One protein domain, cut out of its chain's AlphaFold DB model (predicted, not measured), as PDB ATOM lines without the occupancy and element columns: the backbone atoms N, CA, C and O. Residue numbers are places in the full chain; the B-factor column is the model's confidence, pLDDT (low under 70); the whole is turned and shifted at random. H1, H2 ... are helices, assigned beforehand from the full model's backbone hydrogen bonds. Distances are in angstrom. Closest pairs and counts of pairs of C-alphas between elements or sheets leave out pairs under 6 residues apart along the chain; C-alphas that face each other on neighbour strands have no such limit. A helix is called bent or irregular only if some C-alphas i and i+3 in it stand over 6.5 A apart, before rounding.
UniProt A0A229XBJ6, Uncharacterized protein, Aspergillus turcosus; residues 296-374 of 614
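This is residues 296 to 374 of the 614 residues of an uncharacterized protein of Aspergillus turcosus (UniProt A0A229XBJ6). Little regular structure is present: the body is a compact mass of loops, with the helix H1 along one side and the very short helix H2 at another, well away from H1. Residues 296 to 338, a long stretch of 43 residues with no named element, make up much of this mass, their C-alphas lying 3 to 17 A from the mean of all C-alphas, from near the middle to the outside. The printed part has 79 residues, 18 of them in two named helices, H1 then H2, and no named strand; the class is all helix. The radius of gyration of the C-alphas is 11.6 A, and the spans are 30 by 23 by 21 A.

In the first stretch, residues 304 to 305 pair antiparallel with residues 314 to 315. H1, residues 339 to 352, and H2, residues 369 to 372, are apart, with no C-alpha of one within 8 A of the other. In H1, 6 of 10 O i to N i+4 pairs are within hydrogen-bond range; H2 is too short for such a pair.

H1 begins at C-alpha 339 (39.080, 29.036, 24.677) and measures 18.1 A; it is irregular, with C-alphas 344 and 347 7.7 A apart. H2 ends at C-alpha 372 (25.253, 39.435, 26.594) and measures 5.1 A.

The C-alphas farthest apart, Phe 296 and Gln 344, are 31.4 A apart. H1 to H2 is a long link of 16 residues. The printed part has no cut, and no printed residue is under 70 in pLDDT.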
ATOM      1  N   PHE A 296      32.778  56.438  29.949       83.44
ATOM      2  CA  PHE A 296      32.218  55.099  29.821       83.44
ATOM      3  C   PHE A 296      33.183  54.215  29.031       83.44
ATOM      4  O   PHE A 296      33.859  54.670  28.103       83.44
ATOM      5  N   TRP A 297      33.213  52.929  29.353       84.50
ATOM      6  CA  TRP A 297      33.921  51.940  28.558       84.50
ATOM      7  C   TRP A 297      33.161  51.631  27.269       84.50
ATOM      8  O   TRP A 297      31.960  51.347  27.270       84.50
ATOM      9  N   GLN A 298      33.897  51.641  26.163       87.00
ATOM     10  CA  GLN A 298      33.429  51.199  24.861       87.00
ATOM     11  C   GLN A 298      34.242  49.954  24.460       87.00
ATOM     12  O   GLN A 298      35.393  50.042  24.038       87.00
ATOM     13  N   LEU A 299      33.649  48.779  24.682       88.50
ATOM     14  CA  LEU A 299      34.320  47.472  24.668       88.50
ATOM     15  C   LEU A 299      34.526  46.882  23.261       88.50
ATOM     16  O   LEU A 299      35.223  45.880  23.128       88.50
ATOM     17  N   ASP A 300      33.954  47.510  22.230       88.69
ATOM     18  CA  ASP A 300      34.089  47.136  20.816       88.69
ATOM     19  C   ASP A 300      35.364  47.700  20.162       88.69
ATOM     20  O   ASP A 300      35.873  47.132  19.197       88.69
ATOM     21  N   SER A 301      35.919  48.786  20.710       84.88
ATOM     22  CA  SER A 301      37.109  49.475  20.198       84.88
ATOM     23  C   SER A 301      38.361  49.263  21.055       84.88
ATOM     24  O   SER A 301      39.469  49.565  20.609       84.88
ATOM     25  N   HIS A 302      38.215  48.719  22.267       85.56
ATOM     26  CA  HIS A 302      39.319  48.523  23.205       85.56
ATOM     27  C   HIS A 302      39.807  47.066  23.247       85.56
ATOM     28  O   HIS A 302      39.048  46.148  23.547       85.56
ATOM     29  N   GLY A 303      41.104  46.854  23.002       89.44
ATOM     30  CA  GLY A 303      41.751  45.551  23.175       89.44
ATOM     31  C   GLY A 303      42.273  45.358  24.601       89.44
ATOM     32  O   GLY A 303      43.119  46.125  25.057       89.44
ATOM     33  N   PHE A 304      41.839  44.318  25.298       92.06
ATOM     34  CA  PHE A 304      42.290  43.992  26.661       92.06
ATOM     35  C   PHE A 304      43.459  42.999  26.621       92.06
ATOM     36  O   PHE A 304      43.504  42.207  25.688       92.06
ATOM     37  N   PRO A 305      44.432  43.025  27.546       95.31
ATOM     38  CA  PRO A 305      45.461  41.984  27.593       95.31
ATOM     39  C   PRO A 305      44.825  40.610  27.863       95.31
ATOM     40  O   PRO A 305      43.833  40.514  28.585       95.31
ATOM     41  N   CYS A 306      45.395  39.548  27.296       97.19
ATOM     42  CA  CYS A 306      45.003  38.186  27.638       97.19
ATOM     43  C   CYS A 306      45.427  37.868  29.081       97.19
ATOM     44  O   CYS A 306      46.594  38.005  29.430       97.19
ATOM     45  N   ALA A 307      44.495  37.391  29.908       96.81
ATOM     46  CA  ALA A 307      44.749  37.077  31.316       96.81
ATOM     47  C   ALA A 307      45.666  35.856  31.525       96.81
ATOM     48  O   ALA A 307      46.311  35.737  32.564       96.81
ATOM     49  N   LYS A 308      45.773  34.965  30.528       97.19
ATOM     50  CA  LYS A 308      46.709  33.833  30.563       97.19
ATOM     51  C   LYS A 308      48.149  34.343  30.671       97.19
ATOM     52  O   LYS A 308      48.673  34.918  29.717       97.19
ATOM     53  N   TYR A 309      48.806  34.038  31.792       95.25
ATOM     54  CA  TYR A 309      50.213  34.378  32.020       95.25
ATOM     55  C   TYR A 309      51.106  33.920  30.854       95.25
ATOM     56  O   TYR A 309      51.006  32.761  30.424       95.25
ATOM     57  N   GLY A 310      51.960  34.832  30.375       95.31
ATOM     58  CA  GLY A 310      52.857  34.637  29.230       95.31
ATOM     59  C   GLY A 310      52.231  34.881  27.849       95.31
ATOM     60  O   GLY A 310      52.811  34.453  26.855       95.31
ATOM     61  N   CYS A 311      51.052  35.512  27.752       97.19
ATOM     62  CA  CYS A 311      50.406  35.800  26.468       97.19
ATOM     63  C   CYS A 311      50.247  37.301  26.178       97.19
ATOM     64  O   CYS A 311      49.374  37.961  26.735       97.19
ATOM     65  N   ASP A 312      50.988  37.800  25.186       96.38
ATOM     66  CA  ASP A 312      50.961  39.215  24.773       96.38
ATOM     67  C   ASP A 312      49.800  39.585  23.827       96.38
ATOM     68  O   ASP A 312      49.707  40.712  23.330       96.38
ATOM     69  N   LYS A 313      48.896  38.641  23.526       96.75
ATOM     70  CA  LYS A 313      47.752  38.899  22.640       96.75
ATOM     71  C   LYS A 313      46.753  39.830  23.323       96.75
ATOM     72  O   LYS A 313      46.446  39.673  24.504       96.75
ATOM     73  N   ARG A 314      46.175  40.746  22.542       95.06
ATOM     74  CA  ARG A 314      45.024  41.552  22.965       95.06
ATOM     75  C   ARG A 314      43.714  40.894  22.529       95.06
ATOM     76  O   ARG A 314      43.659  40.236  21.494       95.06
ATOM     77  N   CYS A 315      42.684  41.088  23.339       94.81
ATOM     78  CA  CYS A 315      41.384  40.437  23.289       94.81
ATOM     79  C   CYS A 315      40.288  41.477  23.041       94.81
ATOM     80  O   CYS A 315      40.235  42.492  23.741       94.81
ATOM     81  N   ASN A 316      39.389  41.219  22.096       92.50
ATOM     82  CA  ASN A 316      38.197  42.026  21.841       92.50
ATOM     83  C   ASN A 316      37.018  41.080  21.585       92.50
ATOM     84  O   ASN A 316      37.113  40.212  20.732       92.50
ATOM     85  N   LEU A 317      35.890  41.241  22.284       90.12
ATOM     86  CA  LEU A 317      34.744  40.329  22.141       90.12
ATOM     87  C   LEU A 317      34.196  40.237  20.703       90.12
ATOM     88  O   LEU A 317      33.611  39.224  20.336       90.12
ATOM     89  N   TRP A 318      34.415  41.261  19.875       91.50
ATOM     90  CA  TRP A 318      33.973  41.292  18.479       91.50
ATOM     91  C   TRP A 318      34.912  40.565  17.503       91.50
ATOM     92  O   TRP A 318      34.599  40.477  16.318       91.50
ATOM     93  N   ASP A 319      36.044  40.019  17.966       90.69
ATOM     94  CA  ASP A 319      36.955  39.220  17.131       90.69
ATOM     95  C   ASP A 319      36.483  37.762  16.912       90.69
ATOM     96  O   ASP A 319      37.067  37.036  16.101       90.69
ATOM     97  N   GLY A 320      35.430  37.326  17.621       88.00
ATOM     98  CA  GLY A 320      34.854  35.978  17.534       88.00
ATOM     99  C   GLY A 320      35.741  34.850  18.085       88.00
ATOM    100  O   GLY A 320      35.444  33.676  17.866       88.00
ATOM    101  N   ARG A 321      36.844  35.185  18.765       92.25
ATOM    102  CA  ARG A 321      37.823  34.256  19.362       92.25
ATOM    103  C   ARG A 321      38.002  34.490  20.855       92.25
ATOM    104  O   ARG A 321      38.193  33.534  21.602       92.25
ATOM    105  N   THR A 322      37.948  35.749  21.275       94.56
ATOM    106  CA  THR A 322      38.024  36.179  22.663       94.56
ATOM    107  C   THR A 322      36.888  35.560  23.464       94.56
ATOM    108  O   THR A 322      35.721  35.664  23.096       94.56
ATOM    109  N   VAL A 323      37.235  34.958  24.598       94.06
ATOM    110  CA  VAL A 323      36.285  34.390  25.553       94.06
ATOM    111  C   VAL A 323      36.428  35.060  26.913       94.06
ATOM    112  O   VAL A 323      37.496  35.559  27.285       94.06
ATOM    113  N   ILE A 324      35.340  35.036  27.674       92.69
ATOM    114  CA  ILE A 324      35.300  35.464  29.070       92.69
ATOM    115  C   ILE A 324      34.713  34.315  29.886       92.69
ATOM    116  O   ILE A 324      33.885  33.549  29.393       92.69
ATOM    117  N   CYS A 325      35.160  34.176  31.131       92.88
ATOM    118  CA  CYS A 325      34.573  33.214  32.048       92.88
ATOM    119  C   CYS A 325      33.087  33.554  32.298       92.88
ATOM    120  O   CYS A 325      32.786  34.686  32.686       92.88
ATOM    121  N   PRO A 326      32.150  32.596  32.154       89.81
ATOM    122  CA  PRO A 326      30.718  32.832  32.366       89.81
ATOM    123  C   PRO A 326      30.351  33.244  33.804       89.81
ATOM    124  O   PRO A 326      29.270  33.784  34.010       89.81
ATOM    125  N   LYS A 327      31.226  33.042  34.805       87.88
ATOM    126  CA  LYS A 327      31.039  33.609  36.159       87.88
ATOM    127  C   LYS A 327      31.371  35.105  36.206       87.88
ATOM    128  O   LYS A 327      30.695  35.849  36.900       87.88
ATOM    129  N   CYS A 328      32.395  35.538  35.465       89.06
ATOM    130  CA  CYS A 328      32.827  36.936  35.417       89.06
ATOM    131  C   CYS A 328      31.909  37.820  34.563       89.06
ATOM    132  O   CYS A 328      31.768  38.998  34.864       89.06
ATOM    133  N   GLY A 329      31.305  37.260  33.510       88.69
ATOM    134  CA  GLY A 329      30.370  37.969  32.637       88.69
ATOM    135  C   GLY A 329      31.010  39.006  31.691       88.69
ATOM    136  O   GLY A 329      32.200  39.323  31.793       88.69
ATOM    137  N   PRO A 330      30.241  39.525  30.713       88.94
ATOM    138  CA  PRO A 330      30.720  40.428  29.660       88.94
ATOM    139  C   PRO A 330      31.398  41.723  30.130       88.94
ATOM    140  O   PRO A 330      32.195  42.289  29.374       88.94
ATOM    141  N   PHE A 331      31.104  42.198  31.343       89.62
ATOM    142  CA  PHE A 331      31.632  43.448  31.900       89.62
ATOM    143  C   PHE A 331      32.836  43.239  32.832       89.62
ATOM    144  O   PHE A 331      33.214  44.129  33.591       89.62
ATOM    145  N   SER A 332      33.497  42.084  32.716       89.50
ATOM    146  CA  SER A 332      34.798  41.843  33.336       89.50
ATOM    147  C   SER A 332      35.972  42.414  32.528       89.50
ATOM    148  O   SER A 332      35.996  42.374  31.285       89.50
ATOM    149  N   GLU A 333      36.984  42.890  33.262       90.44
ATOM    150  CA  GLU A 333      38.303  43.264  32.741       90.44
ATOM    151  C   GLU A 333      39.115  42.034  32.290       90.44
ATOM    152  O   GLU A 333      39.955  42.131  31.394       90.44
ATOM    153  N   VAL A 334      38.848  40.864  32.887       93.12
ATOM    154  CA  VAL A 334      39.563  39.604  32.640       93.12
ATOM    155  C   VAL A 334      39.027  38.931  31.382       93.12
ATOM    156  O   VAL A 334      37.857  38.552  31.312       93.12
ATOM    157  N   ARG A 335      39.899  38.743  30.386       94.44
ATOM    158  CA  ARG A 335      39.558  38.161  29.078       94.44
ATOM    159  C   ARG A 335      40.665  37.233  28.596       94.44
ATOM    160  O   ARG A 335      41.832  37.429  28.929       94.44
ATOM    161  N   TYR A 336      40.315  36.252  27.773       97.56
ATOM    162  CA  TYR A 336      41.270  35.323  27.169       97.56
ATOM    163  C   TYR A 336      41.132  35.363  25.651       97.56
ATOM    164  O   TYR A 336      40.020  35.379  25.133       97.56
ATOM    165  N   CYS A 337      42.246  35.360  24.914       96.94
ATOM    166  CA  CYS A 337      42.226  35.503  23.450       96.94
ATOM    167  C   CYS A 337      41.673  34.279  22.699       96.94
ATOM    168  O   CYS A 337      41.495  34.339  21.483       96.94
ATOM    169  N   CYS A 338      41.486  33.157  23.395       96.12
ATOM    170  CA  CYS A 338      40.880  31.934  22.887       96.12
ATOM    171  C   CYS A 338      40.406  31.042  24.045       96.12
ATOM    172  O   CYS A 338      40.799  31.247  25.201       96.12
ATOM    173  N   LYS A 339      39.585  30.035  23.723       95.88
ATOM    174  CA  LYS A 339      39.080  29.036  24.677       95.88
ATOM    175  C   LYS A 339      40.213  28.372  25.452       95.88
ATOM    176  O   LYS A 339      40.187  28.330  26.673       95.88
ATOM    177  N   GLU A 340      41.227  27.896  24.740       96.75
ATOM    178  CA  GLU A 340      42.321  27.087  25.274       96.75
ATOM    179  C   GLU A 340      43.062  27.825  26.394       96.75
ATOM    180  O   GLU A 340      43.417  27.220  27.398       96.75
ATOM    181  N   HIS A 341      43.225  29.146  26.261       97.88
ATOM    182  CA  HIS A 341      43.867  29.981  27.273       97.88
ATOM    183  C   HIS A 341      43.021  30.117  28.549       97.88
ATOM    184  O   HIS A 341      43.582  30.009  29.633       97.88
ATOM    185  N   LEU A 342      41.696  30.295  28.443       97.38
ATOM    186  CA  LEU A 342      40.789  30.284  29.606       97.38
ATOM    187  C   LEU A 342      40.813  28.920  30.306       97.38
ATOM    188  O   LEU A 342      40.900  28.843  31.528       97.38
ATOM    189  N   LEU A 343      40.746  27.844  29.526       96.88
ATOM    190  CA  LEU A 343      40.662  26.486  30.051       96.88
ATOM    191  C   LEU A 343      41.979  26.044  30.719       96.88
ATOM    192  O   LEU A 343      41.937  25.452  31.791       96.88
ATOM    193  N   GLN A 344      43.144  26.396  30.163       96.50
ATOM    194  CA  GLN A 344      44.452  26.163  30.800       96.50
ATOM    195  C   GLN A 344      44.655  26.979  32.084       96.50
ATOM    196  O   GLN A 344      45.333  26.519  33.001       96.50
ATOM    197  N   ASP A 345      44.099  28.191  32.147       96.88
ATOM    198  CA  ASP A 345      44.240  29.103  33.288       96.88
ATOM    199  C   ASP A 345      43.201  28.853  34.394       96.88
ATOM    200  O   ASP A 345      43.318  29.423  35.473       96.88
ATOM    201  N   ILE A 346      42.203  27.989  34.160       95.94
ATOM    202  CA  ILE A 346      40.972  27.859  34.963       95.94
ATOM    203  C   ILE A 346      41.196  27.729  36.479       95.94
ATOM    204  O   ILE A 346      40.452  28.296  37.278       95.94
ATOM    205  N   LYS A 347      42.260  27.026  36.878       95.06
ATOM    206  CA  LYS A 347      42.657  26.825  38.276       95.06
ATOM    207  C   LYS A 347      43.204  28.095  38.936       95.06
ATOM    208  O   LYS A 347      42.930  28.331  40.107       95.06
ATOM    209  N   TRP A 348      43.961  28.906  38.198       94.81
ATOM    210  CA  TRP A 348      44.462  30.201  38.668       94.81
ATOM    211  C   TRP A 348      43.376  31.272  38.585       94.81
ATOM    212  O   TRP A 348      43.201  32.043  39.526       94.81
ATOM    213  N   HIS A 349      42.591  31.254  37.504       95.69
ATOM    214  CA  HIS A 349      41.427  32.108  37.293       95.69
ATOM    215  C   HIS A 349      40.448  32.079  38.471       95.69
ATOM    216  O   HIS A 349      39.953  33.122  38.891       95.69
ATOM    217  N   TRP A 350      40.212  30.889  39.037       94.56
ATOM    218  CA  TRP A 350      39.350  30.674  40.200       94.56
ATOM    219  C   TRP A 350      39.597  31.662  41.354       94.56
ATOM    220  O   TRP A 350      38.636  32.157  41.939       94.56
ATOM    221  N   ILE A 351      40.861  31.999  41.642       93.44
ATOM    222  CA  ILE A 351      41.265  32.830  42.793       93.44
ATOM    223  C   ILE A 351      40.660  34.243  42.732       93.44
ATOM    224  O   ILE A 351      40.303  34.807  43.764       93.44
ATOM    225  N   TYR A 352      40.524  34.799  41.525       92.38
ATOM    226  CA  TYR A 352      40.041  36.162  41.268       92.38
ATOM    227  C   TYR A 352      38.743  36.186  40.435       92.38
ATOM    228  O   TYR A 352      38.323  37.222  39.906       92.38
ATOM    229  N   CYS A 353      38.085  35.033  40.302       91.31
ATOM    230  CA  CYS A 353      36.916  34.858  39.452       91.31
ATOM    231  C   CYS A 353      35.714  35.666  39.973       91.31
ATOM    232  O   CYS A 353      35.300  35.513  41.122       91.31
ATOM    233  N   GLY A 354      35.142  36.520  39.120       87.19
ATOM    234  CA  GLY A 354      34.033  37.417  39.465       87.19
ATOM    235  C   GLY A 354      34.424  38.681  40.243       87.19
ATOM    236  O   GLY A 354      33.541  39.466  40.563       87.19
ATOM    237  N   GLN A 355      35.712  38.907  40.534       87.44
ATOM    238  CA  GLN A 355      36.178  40.063  41.325       87.44
ATOM    239  C   GLN A 355      36.601  41.269  40.463       87.44
ATOM    240  O   GLN A 355      36.707  42.385  40.961       87.44
ATOM    241  N   MET A 356      36.860  41.049  39.170       88.31
ATOM    242  CA  MET A 356      37.466  42.028  38.257       88.31
ATOM    243  C   MET A 356      36.433  42.595  37.271       88.31
ATOM    244  O   MET A 356      36.512  42.346  36.063       88.31
ATOM    245  N   THR A 357      35.433  43.303  37.792       87.75
ATOM    246  CA  THR A 357      34.395  44.002  37.010       87.75
ATOM    247  C   THR A 357      34.822  45.441  36.716       87.75
ATOM    248  O   THR A 357      35.483  46.071  37.542       87.75
ATOM    249  N   PHE A 358      34.449  45.992  35.556       86.94
ATOM    250  CA  PHE A 358      34.690  47.410  35.274       86.94
ATOM    251  C   PHE A 358      33.962  48.302  36.283       86.94
ATOM    252  O   PHE A 358      32.745  48.244  36.405       86.94
ATOM    253  N   THR A 359      34.698  49.202  36.933       85.06
ATOM    254  CA  THR A 359      34.146  50.166  37.904       85.06
ATOM    255  C   THR A 359      33.512  51.406  37.265       85.06
ATOM    256  O   THR A 359      32.882  52.200  37.957       85.06
ATOM    257  N   GLN A 360      33.671  51.603  35.950       83.88
ATOM    258  CA  GLN A 360      32.987  52.664  35.196       83.88
ATOM    259  C   GLN A 360      31.914  52.065  34.275       83.88
ATOM    260  O   GLN A 360      32.125  50.960  33.766       83.88
ATOM    261  N   PRO A 361      30.817  52.792  33.980       83.06
ATOM    262  CA  PRO A 361      29.750  52.304  33.111       83.06
ATOM    263  C   PRO A 361      30.268  51.814  31.756       83.06
ATOM    264  O   PRO A 361      31.073  52.481  31.107       83.06
ATOM    265  N   CYS A 362      29.768  50.674  31.292       85.12
ATOM    266  CA  CYS A 362      30.053  50.154  29.957       85.12
ATOM    267  C   CYS A 362      28.874  50.434  29.020       85.12
ATOM    268  O   CYS A 362      27.715  50.356  29.421       85.12
ATOM    269  N   ARG A 363      29.142  50.702  27.738       84.75
ATOM    270  CA  ARG A 363      28.077  50.722  26.727       84.75
ATOM    271  C   ARG A 363      27.567  49.305  26.469       84.75
ATOM    272  O   ARG A 363      28.312  48.481  25.943       84.75
ATOM    273  N   GLU A 364      26.296  49.047  26.761       79.75
ATOM    274  CA  GLU A 364      25.654  47.735  26.574       79.75
ATOM    275  C   GLU A 364      25.775  47.210  25.128       79.75
ATOM    276  O   GLU A 364      26.066  46.037  24.894       79.75
ATOM    277  N   ASN A 365      25.638  48.102  24.141       85.44
ATOM    278  CA  ASN A 365      25.777  47.774  22.720       85.44
ATOM    279  C   ASN A 365      27.232  47.586  22.249       85.44
ATOM    280  O   ASN A 365      27.443  47.262  21.085       85.44
ATOM    281  N   SER A 366      28.224  47.776  23.127       88.50
ATOM    282  CA  SER A 366      29.634  47.467  22.845       88.50
ATOM    283  C   SER A 366      30.021  46.027  23.217       88.50
ATOM    284  O   SER A 366      31.170  45.630  23.034       88.50
ATOM    285  N   VAL A 367      29.059  45.225  23.685       90.19
ATOM    286  CA  VAL A 367      29.169  43.774  23.892       90.19
ATOM    287  C   VAL A 367      28.341  43.053  22.814       90.19
ATOM    288  O   VAL A 367      27.192  43.451  22.594       90.19
ATOM    289  N   PRO A 368      28.865  41.995  22.160       90.88
ATOM    290  CA  PRO A 368      28.088  41.178  21.229       90.88
ATOM    291  C   PRO A 368      26.837  40.570  21.881       90.88
ATOM    292  O   PRO A 368      26.859  40.167  23.047       90.88
ATOM    293  N   GLN A 369      25.742  40.490  21.123       88.44
ATOM    294  CA  GLN A 369      24.440  40.035  21.630       88.44
ATOM    295  C   GLN A 369      24.501  38.613  22.209       88.44
ATOM    296  O   GLN A 369      23.939  38.357  23.265       88.44
ATOM    297  N   ASP A 370      25.211  37.703  21.545       87.12
ATOM    298  CA  ASP A 370      25.386  36.302  21.937       87.12
ATOM    299  C   ASP A 370      26.204  36.125  23.225       87.12
ATOM    300  O   ASP A 370      26.000  35.157  23.954       87.12
ATOM    301  N   VAL A 371      27.080  37.083  23.539       88.19
ATOM    302  CA  VAL A 371      27.816  37.129  24.811       88.19
ATOM    303  C   VAL A 371      26.942  37.730  25.921       88.19
ATOM    304  O   VAL A 371      26.968  37.239  27.047       88.19
ATOM    305  N   ARG A 372      26.139  38.762  25.619       85.75
ATOM    306  CA  ARG A 372      25.253  39.435  26.594       85.75
ATOM    307  C   ARG A 372      24.010  38.613  26.970       85.75
ATOM    308  O   ARG A 372      23.573  38.642  28.121       85.75
ATOM    309  N   ASP A 373      23.471  37.865  26.013       85.19
ATOM    310  CA  ASP A 373      22.331  36.952  26.179       85.19
ATOM    311  C   ASP A 373      22.775  35.490  26.384       85.19
ATOM    312  O   ASP A 373      21.958  34.566  26.316       85.19
ATOM    313  N   GLY A 374      24.070  35.263  26.628       83.75
ATOM    314  CA  GLY A 374      24.596  33.944  26.960       83.75
ATOM    315  C   GLY A 374      23.923  33.361  28.214       83.75
ATOM    316  O   GLY A 374      23.470  34.112  29.084       83.75
TER     317      GLY A 374